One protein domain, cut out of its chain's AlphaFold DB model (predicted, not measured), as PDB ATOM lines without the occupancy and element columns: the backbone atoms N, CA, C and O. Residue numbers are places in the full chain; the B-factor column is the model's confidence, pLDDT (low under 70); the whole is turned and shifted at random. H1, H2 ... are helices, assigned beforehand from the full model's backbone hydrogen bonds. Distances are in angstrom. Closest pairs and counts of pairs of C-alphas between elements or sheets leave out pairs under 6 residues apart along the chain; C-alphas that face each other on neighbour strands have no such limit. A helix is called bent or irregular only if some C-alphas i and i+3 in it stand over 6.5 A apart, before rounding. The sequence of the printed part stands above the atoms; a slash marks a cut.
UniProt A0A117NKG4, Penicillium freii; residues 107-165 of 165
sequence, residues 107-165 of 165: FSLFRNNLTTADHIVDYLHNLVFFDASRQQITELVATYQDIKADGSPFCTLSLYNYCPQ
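AT A GLANCE: This is residues 107 to 165 of the 165 residues of a protein of Penicillium freii (UniProt A0A117NKG4). What would one see first in this model? Two helices, H1 and H2, pack on each other crosswise at one end of an elongated body, and at the other end the short helix H3 leads into a long loop, residues 151 to 165. H3 touches neither of the other helices. How much of it is regular, and how large is it? The printed part has 59 residues with three named helices, in the order H1, H2, H3, and no named strand; its class is all helix, though under half of the residues, 24 of 59, are in named elements. It is only just compact, close to loose, with a radius of gyration of the C-alphas of 12.2 A and spans of 35 by 22 by 16 A.

HOW THE PARTS SIT: What does the longest helix touch? H1, residues 117 to 128, touches H2, residues 134 to 141, with 11 pairs of C-alphas within 8 A. The closest C-alphas of the two are those of Val 121 and Thr 138, 5.8 A apart. They run opposite ways at a steep tilt of 64 degrees, and their centres are 9.1 A apart. Which parts stay apart? H3, residues 147 to 150, is apart from H1 and apart from H2. What do the backbone N and O atoms show? In H1 and H2 every pair of O i to N i+4 is within hydrogen-bond range. H3 is too short for such a pair, and its one pair of O i to N i+3 is not within range.

IN THESE COORDINATES: Where does the longest helix lie? H1 begins at C-alpha 117, (22.921, -75.665, 25.014), and ends at C-alpha 128, (7.728, -74.473, 24.778), 15.2 A away. It is neither bent nor irregular, but only just: C-alphas 125 and 128 are 6.0 A apart. Where are the other two helices? H2 is 10.5 A long from C-alpha 134 to C-alpha 141. H3 is 5.2 A long from C-alpha 147 to C-alpha 150, which stands at (24.378, -65.650, 34.360).

THE WHOLE: How far does it reach? The two C-alphas farthest apart are those of Asp 131 and Leu 159, 35.8 A; those of the first and last printed residues, Phe 107 and Gln 165, are 16.8 A apart. Is there a cut or a long link? The printed part has no cut, and the links from H1 to H2 and from H2 to H3, five residues each, are tight. After H3, residues 151 to 165 hold no named element, and their C-alphas lie 9 to 18 A from the mean of all C-alphas. Where is confidence low? The mean pLDDT of the printed part is 89.6, and residues 163 to 165 are under 70.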
ATOM      1  N   PHE A 107      11.700 -74.816  39.059       92.94
ATOM      2  CA  PHE A 107      11.237 -75.399  37.810       92.94
ATOM      3  C   PHE A 107      12.355 -76.140  37.067       92.94
ATOM      4  O   PHE A 107      12.066 -77.011  36.242       92.94
ATOM      5  N   SER A 108      13.631 -75.838  37.316       90.31
ATOM      6  CA  SER A 108      14.762 -76.538  36.687       90.31
ATOM      7  C   SER A 108      15.100 -77.883  37.343       90.31
ATOM      8  O   SER A 108      15.682 -78.736  36.676       90.31
ATOM      9  N   LEU A 109      14.678 -78.131  38.591       90.50
ATOM     10  CA  LEU A 109      15.026 -79.345  39.359       90.50
ATOM     11  C   LEU A 109      14.566 -80.668  38.721       90.50
ATOM     12  O   LEU A 109      15.128 -81.725  39.000       90.50
ATOM     13  N   PHE A 110      13.540 -80.629  37.872       89.69
ATOM     14  CA  PHE A 110      12.933 -81.821  37.267       89.69
ATOM     15  C   PHE A 110      13.488 -82.143  35.867       89.69
ATOM     16  O   PHE A 110      12.922 -82.973  35.154       89.69
ATOM     17  N   ARG A 111      14.578 -81.479  35.451       86.38
ATOM     18  CA  ARG A 111      15.153 -81.539  34.092       86.38
ATOM     19  C   ARG A 111      16.674 -81.761  34.103       86.38
ATOM     20  O   ARG A 111      17.418 -81.122  33.367       86.38
ATOM     21  N   ASN A 112      17.139 -82.711  34.915       83.62
ATOM     22  CA  ASN A 112      18.572 -83.005  35.108       83.62
ATOM     23  C   ASN A 112      19.299 -83.527  33.852       83.62
ATOM     24  O   ASN A 112      20.519 -83.648  33.856       83.62
ATOM     25  N   ASN A 113      18.570 -83.866  32.788       87.50
ATOM     26  CA  ASN A 113      19.128 -84.295  31.505       87.50
ATOM     27  C   ASN A 113      19.454 -83.126  30.551       87.50
ATOM     28  O   ASN A 113      20.112 -83.344  29.532       87.50
ATOM     29  N   LEU A 114      19.026 -81.895  30.851       90.44
ATOM     30  CA  LEU A 114      19.313 -80.713  30.032       90.44
ATOM     31  C   LEU A 114      20.667 -80.094  30.417       90.44
ATOM     32  O   LEU A 114      20.724 -79.076  31.098       90.44
ATOM     33  N   THR A 115      21.761 -80.736  30.004       88.94
ATOM     34  CA  THR A 115      23.132 -80.355  30.394       88.94
ATOM     35  C   THR A 115      23.907 -79.585  29.322       88.94
ATOM     36  O   THR A 115      24.998 -79.102  29.593       88.94
ATOM     37  N   THR A 116      23.378 -79.455  28.103       91.38
ATOM     38  CA  THR A 116      24.038 -78.738  26.998       91.38
ATOM     39  C   THR A 116      23.116 -77.678  26.404       91.38
ATOM     40  O   THR A 116      21.890 -77.780  26.507       91.38
ATOM     41  N   ALA A 117      23.695 -76.675  25.734       93.19
ATOM     42  CA  ALA A 117      22.921 -75.665  25.014       93.19
ATOM     43  C   ALA A 117      21.981 -76.301  23.976       93.19
ATOM     44  O   ALA A 117      20.818 -75.916  23.893       93.19
ATOM     45  N   ASP A 118      22.439 -77.331  23.257       95.31
ATOM     46  CA  ASP A 118      21.615 -78.049  22.279       95.31
ATOM     47  C   ASP A 118      20.419 -78.757  22.931       95.31
ATOM     48  O   ASP A 118      19.311 -78.670  22.404       95.31
ATOM     49  N   HIS A 119      20.593 -79.376  24.110       94.62
ATOM     50  CA  HIS A 119      19.469 -79.971  24.847       94.62
ATOM     51  C   HIS A 119      18.425 -78.912  25.229       94.62
ATOM     52  O   HIS A 119      17.222 -79.162  25.134       94.62
ATOM     53  N   ILE A 120      18.868 -77.724  25.653       94.56
ATOM     54  CA  ILE A 120      17.974 -76.614  26.004       94.56
ATOM     55  C   ILE A 120      17.250 -76.102  24.754       94.56
ATOM     56  O   ILE A 120      16.037 -75.909  24.798       94.56
ATOM     57  N   VAL A 121      17.961 -75.928  23.635       97.00
ATOM     58  CA  VAL A 121      17.368 -75.511  22.355       97.00
ATOM     59  C   VAL A 121      16.307 -76.510  21.901       97.00
ATOM     60  O   VAL A 121      15.205 -76.100  21.544       97.00
ATOM     61  N   ASP A 122      16.599 -77.811  21.961       96.56
ATOM     62  CA  ASP A 122      15.642 -78.866  21.618       96.56
ATOM     63  C   ASP A 122      14.407 -78.828  22.515       96.56
ATOM     64  O   ASP A 122      13.280 -78.904  22.026       96.56
ATOM     65  N   TYR A 123      14.603 -78.694  23.825       95.81
ATOM     66  CA  TYR A 123      13.507 -78.608  24.783       95.81
ATOM     67  C   TYR A 123      12.615 -77.386  24.519       95.81
ATOM     68  O   TYR A 123      11.393 -77.517  24.406       95.81
ATOM     69  N   LEU A 124      13.217 -76.202  24.382       96.69
ATOM     70  CA  LEU A 124      12.488 -74.956  24.165       96.69
ATOM     71  C   LEU A 124      11.751 -74.959  22.826       96.69
ATOM     72  O   LEU A 124      10.579 -74.602  22.793       96.69
ATOM     73  N   HIS A 125      12.395 -75.395  21.744       96.19
ATOM     74  CA  HIS A 125      11.791 -75.413  20.412       96.19
ATOM     75  C   HIS A 125      10.646 -76.429  20.302       96.19
ATOM     76  O   HIS A 125       9.571 -76.098  19.811       96.19
ATOM     77  N   ASN A 126      10.852 -77.658  20.784       93.25
ATOM     78  CA  ASN A 126       9.879 -78.732  20.576       93.25
ATOM     79  C   ASN A 126       8.696 -78.675  21.550       93.25
ATOM     80  O   ASN A 126       7.613 -79.153  21.220       93.25
ATOM     81  N   LEU A 127       8.896 -78.138  22.760       92.81
ATOM     82  CA  LEU A 127       7.883 -78.182  23.815       92.81
ATOM     83  C   LEU A 127       7.296 -76.808  24.146       92.81
ATOM     84  O   LEU A 127       6.082 -76.671  24.316       92.81
ATOM     85  N   VAL A 128       8.141 -75.783  24.257       93.88
ATOM     86  CA  VAL A 128       7.728 -74.473  24.778       93.88
ATOM     87  C   VAL A 128       7.247 -73.569  23.641       93.88
ATOM     88  O   VAL A 128       6.079 -73.182  23.626       93.88
ATOM     89  N   PHE A 129       8.101 -73.321  22.651       94.19
ATOM     90  CA  PHE A 129       7.935 -72.313  21.603       94.19
ATOM     91  C   PHE A 129       7.879 -72.946  20.207       94.19
ATOM     92  O   PHE A 129       8.805 -72.819  19.409       94.19
ATOM     93  N   PHE A 130       6.775 -73.619  19.896       84.12
ATOM     94  CA  PHE A 130       6.622 -74.340  18.628       84.12
ATOM     95  C   PHE A 130       6.568 -73.435  17.387       84.12
ATOM     96  O   PHE A 130       6.918 -73.881  16.299       84.12
ATOM     97  N   ASP A 131       6.158 -72.174  17.547       90.69
ATOM     98  CA  ASP A 131       6.123 -71.191  16.457       90.69
ATOM     99  C   ASP A 131       7.481 -70.501  16.236       90.69
ATOM    100  O   ASP A 131       7.698 -69.848  15.213       90.69
ATOM    101  N   ALA A 132       8.413 -70.626  17.187       95.56
ATOM    102  CA  ALA A 132       9.735 -70.028  17.073       95.56
ATOM    103  C   ALA A 132      10.648 -70.918  16.229       95.56
ATOM    104  O   ALA A 132      10.747 -72.130  16.437       95.56
ATOM    105  N   SER A 133      11.387 -70.311  15.303       97.31
ATOM    106  CA  SER A 133      12.402 -71.043  14.551       97.31
ATOM    107  C   SER A 133      13.515 -71.520  15.485       97.31
ATOM    108  O   SER A 133      13.873 -70.848  16.456       97.31
ATOM    109  N   ARG A 134      14.129 -72.661  15.154       97.62
ATOM    110  CA  ARG A 134      15.282 -73.169  15.907       97.62
ATOM    111  C   ARG A 134      16.386 -72.116  16.036       97.62
ATOM    112  O   ARG A 134      16.967 -71.995  17.103       97.62
ATOM    113  N   GLN A 135      16.621 -71.328  14.983       98.25
ATOM    114  CA  GLN A 135      17.600 -70.242  15.000       98.25
ATOM    115  C   GLN A 135      17.291 -69.204  16.089       98.25
ATOM    116  O   GLN A 135      18.181 -68.877  16.865       98.25
ATOM    117  N   GLN A 136      16.041 -68.739  16.197       98.38
ATOM    118  CA  GLN A 136      15.643 -67.779  17.237       98.38
ATOM    119  C   GLN A 136      15.856 -68.345  18.645       98.38
ATOM    120  O   GLN A 136      16.311 -67.634  19.538       98.38
ATOM    121  N   ILE A 137      15.561 -69.632  18.846       98.31
ATOM    122  CA  ILE A 137      15.786 -70.297  20.134       98.31
ATOM    123  C   ILE A 137      17.280 -70.448  20.429       98.31
ATOM    124  O   ILE A 137      17.700 -70.207  21.558       98.31
ATOM    125  N   THR A 138      18.099 -70.797  19.438       98.12
ATOM    126  CA  THR A 138      19.559 -70.844  19.591       98.12
ATOM    127  C   THR A 138      20.126 -69.473  19.949       98.12
ATOM    128  O   THR A 138      20.929 -69.378  20.873       98.12
ATOM    129  N   GLU A 139      19.687 -68.410  19.273       98.06
ATOM    130  CA  GLU A 139      20.094 -67.031  19.570       98.06
ATOM    131  C   GLU A 139      19.671 -66.608  20.983       98.06
ATOM    132  O   GLU A 139      20.468 -66.008  21.700       98.06
ATOM    133  N   LEU A 140      18.462 -66.982  21.423       97.25
ATOM    134  CA  LEU A 140      17.991 -66.749  22.789       97.25
ATOM    135  C   LEU A 140      18.866 -67.469  23.823       97.25
ATOM    136  O   LEU A 140      19.341 -66.841  24.766       97.25
ATOM    137  N   VAL A 141      19.103 -68.772  23.654       96.38
ATOM    138  CA  VAL A 141      19.936 -69.562  24.579       96.38
ATOM    139  C   VAL A 141      21.366 -69.019  24.621       96.38
ATOM    140  O   VAL A 141      21.967 -68.957  25.690       96.38
ATOM    141  N   ALA A 142      21.884 -68.530  23.492       96.19
ATOM    142  CA  ALA A 142      23.208 -67.926  23.414       96.19
ATOM    143  C   ALA A 142      23.357 -66.618  24.223       96.19
ATOM    144  O   ALA A 142      24.471 -66.131  24.387       96.19
ATOM    145  N   THR A 143      22.282 -66.054  24.782       96.44
ATOM    146  CA  THR A 143      22.382 -64.883  25.674       96.44
ATOM    147  C   THR A 143      22.835 -65.220  27.100       96.44
ATOM    148  O   THR A 143      23.230 -64.309  27.822       96.44
ATOM    149  N   TYR A 144      22.850 -66.503  27.485       93.88
ATOM    150  CA  TYR A 144      23.328 -66.995  28.785       93.88
ATOM    151  C   TYR A 144      24.592 -67.839  28.568       93.88
ATOM    152  O   TYR A 144      24.499 -68.977  28.111       93.88
ATOM    153  N   GLN A 145      25.777 -67.278  28.830       87.69
ATOM    154  CA  GLN A 145      27.059 -67.875  28.416       87.69
ATOM    155  C   GLN A 145      27.907 -68.387  29.583       87.69
ATOM    156  O   GLN A 145      28.603 -69.391  29.434       87.69
ATOM    157  N   ASP A 146      27.879 -67.713  30.731       84.38
ATOM    158  CA  ASP A 146      28.712 -68.063  31.882       84.38
ATOM    159  C   ASP A 146      27.835 -68.410  33.079       84.38
ATOM    160  O   ASP A 146      27.255 -67.538  33.714       84.38
ATOM    161  N   ILE A 147      27.794 -69.687  33.460       81.31
ATOM    162  CA  ILE A 147      27.006 -70.153  34.607       81.31
ATOM    163  C   ILE A 147      27.353 -69.452  35.930       81.31
ATOM    164  O   ILE A 147      26.512 -69.381  36.819       81.31
ATOM    165  N   LYS A 148      28.572 -68.920  36.090       84.12
ATOM    166  CA  LYS A 148      28.969 -68.198  37.310       84.12
ATOM    167  C   LYS A 148      28.404 -66.783  37.361       84.12
ATOM    168  O   LYS A 148      28.249 -66.250  38.458       84.12
ATOM    169  N   ALA A 149      28.188 -66.168  36.201       86.44
ATOM    170  CA  ALA A 149      27.710 -64.794  36.079       86.44
ATOM    171  C   ALA A 149      26.201 -64.736  35.793       86.44
ATOM    172  O   ALA A 149      25.496 -63.924  36.387       86.44
ATOM    173  N   ASP A 150      25.721 -65.637  34.938       89.69
ATOM    174  CA  ASP A 150      24.378 -65.650  34.360       89.69
ATOM    175  C   ASP A 150      23.471 -66.724  34.994       89.69
ATOM    176  O   ASP A 150      22.269 -66.762  34.729       89.69
ATOM    177  N   GLY A 151      24.037 -67.629  35.800       90.06
ATOM    178  CA  GLY A 151      23.309 -68.723  36.440       90.06
ATOM    179  C   GLY A 151      22.530 -68.306  37.689       90.06
ATOM    180  O   GLY A 151      22.898 -67.367  38.395       90.06
ATOM    181  N   SER A 152      21.470 -69.063  37.980       92.44
ATOM    182  CA  SER A 152      20.688 -68.967  39.215       92.44
ATOM    183  C   SER A 152      20.960 -70.198  40.109       92.44
ATOM    184  O   SER A 152      20.963 -71.314  39.576       92.44
ATOM    185  N   PRO A 153      21.192 -70.054  41.435       94.00
ATOM    186  CA  PRO A 153      20.979 -68.849  42.244       94.00
ATOM    187  C   PRO A 153      21.909 -67.679  41.911       94.00
ATOM    188  O   PRO A 153      23.125 -67.837  41.835       94.00
ATOM    189  N   PHE A 154      21.338 -66.495  41.688       91.75
ATOM    190  CA  PHE A 154      22.132 -65.341  41.278       91.75
ATOM    191  C   PHE A 154      23.030 -64.860  42.422       91.75
ATOM    192  O   PHE A 154      22.720 -65.005  43.604       91.75
ATOM    193  N   CYS A 155      24.163 -64.248  42.069       89.94
ATOM    194  CA  CYS A 155      25.132 -63.696  43.025       89.94
ATOM    195  C   CYS A 155      25.777 -64.724  43.982       89.94
ATOM    196  O   CYS A 155      26.383 -64.324  44.977       89.94
ATOM    197  N   THR A 156      25.719 -66.028  43.681       89.56
ATOM    198  CA  THR A 156      26.400 -67.082  44.463       89.56
ATOM    199  C   THR A 156      27.617 -67.689  43.752       89.56
ATOM    200  O   THR A 156      28.281 -68.572  44.306       89.56
ATOM    201  N   LEU A 157      27.968 -67.192  42.557       86.69
ATOM    202  CA  LEU A 157      29.037 -67.713  41.699       86.69
ATOM    203  C   LEU A 157      28.825 -69.207  41.401       86.69
ATOM    204  O   LEU A 157      27.854 -69.587  40.767       86.69
ATOM    205  N   SER A 158      29.737 -70.074  41.840       84.44
ATOM    206  CA  SER A 158      29.639 -71.527  41.634       84.44
ATOM    207  C   SER A 158      28.951 -72.265  42.787       84.44
ATOM    208  O   SER A 158      28.876 -73.492  42.759       84.44
ATOM    209  N   LEU A 159      28.493 -71.560  43.827       84.44
ATOM    210  CA  LEU A 159      27.796 -72.187  44.949       84.44
ATOM    211  C   LEU A 159      26.348 -72.508  44.565       84.44
ATOM    212  O   LEU A 159      25.677 -71.696  43.934       84.44
ATOM    213  N   TYR A 160      25.866 -73.668  45.019       85.56
ATOM    214  CA  TYR A 160      24.484 -74.141  44.849       85.56
ATOM    215  C   TYR A 160      24.049 -74.424  43.404       85.56
ATOM    216  O   TYR A 160      22.857 -74.575  43.148       85.56
ATOM    217  N   ASN A 161      24.999 -74.571  42.477       79.62
ATOM    218  CA  ASN A 161      24.681 -75.064  41.144       79.62
ATOM    219  C   ASN A 161      24.247 -76.541  41.217       79.62
ATOM    220  O   ASN A 161      25.035 -77.409  41.596       79.62
ATOM    221  N   TYR A 162      22.983 -76.805  40.889       70.88
ATOM    222  CA  TYR A 162      22.365 -78.126  41.020       70.88
ATOM    223  C   TYR A 162      22.631 -79.036  39.814       70.88
ATOM    224  O   TYR A 162      22.801 -80.243  39.982       70.88
ATOM    225  N   CYS A 163      22.699 -78.469  38.607       64.56
ATOM    226  CA  CYS A 163      22.930 -79.232  37.385       64.56
ATOM    227  C   CYS A 163      24.386 -79.074  36.925       64.56
ATOM    228  O   CYS A 163      24.835 -77.945  36.707       64.56
ATOM    229  N   PRO A 164      25.133 -80.176  36.738       54.16
ATOM    230  CA  PRO A 164      26.404 -80.109  36.036       54.16
ATOM    231  C   PRO A 164      26.125 -79.767  34.566       54.16
ATOM    232  O   PRO A 164      25.370 -80.475  33.898       54.16
ATOM    233  N   GLN A 165      26.708 -78.669  34.093       55.25
ATOM    234  CA  GLN A 165      26.897 -78.410  32.666       55.25
ATOM    235  C   GLN A 165      28.274 -78.934  32.263       55.25
ATOM    236  O   GLN A 165      29.231 -78.679  33.034       55.25
TER     237      GLN A 165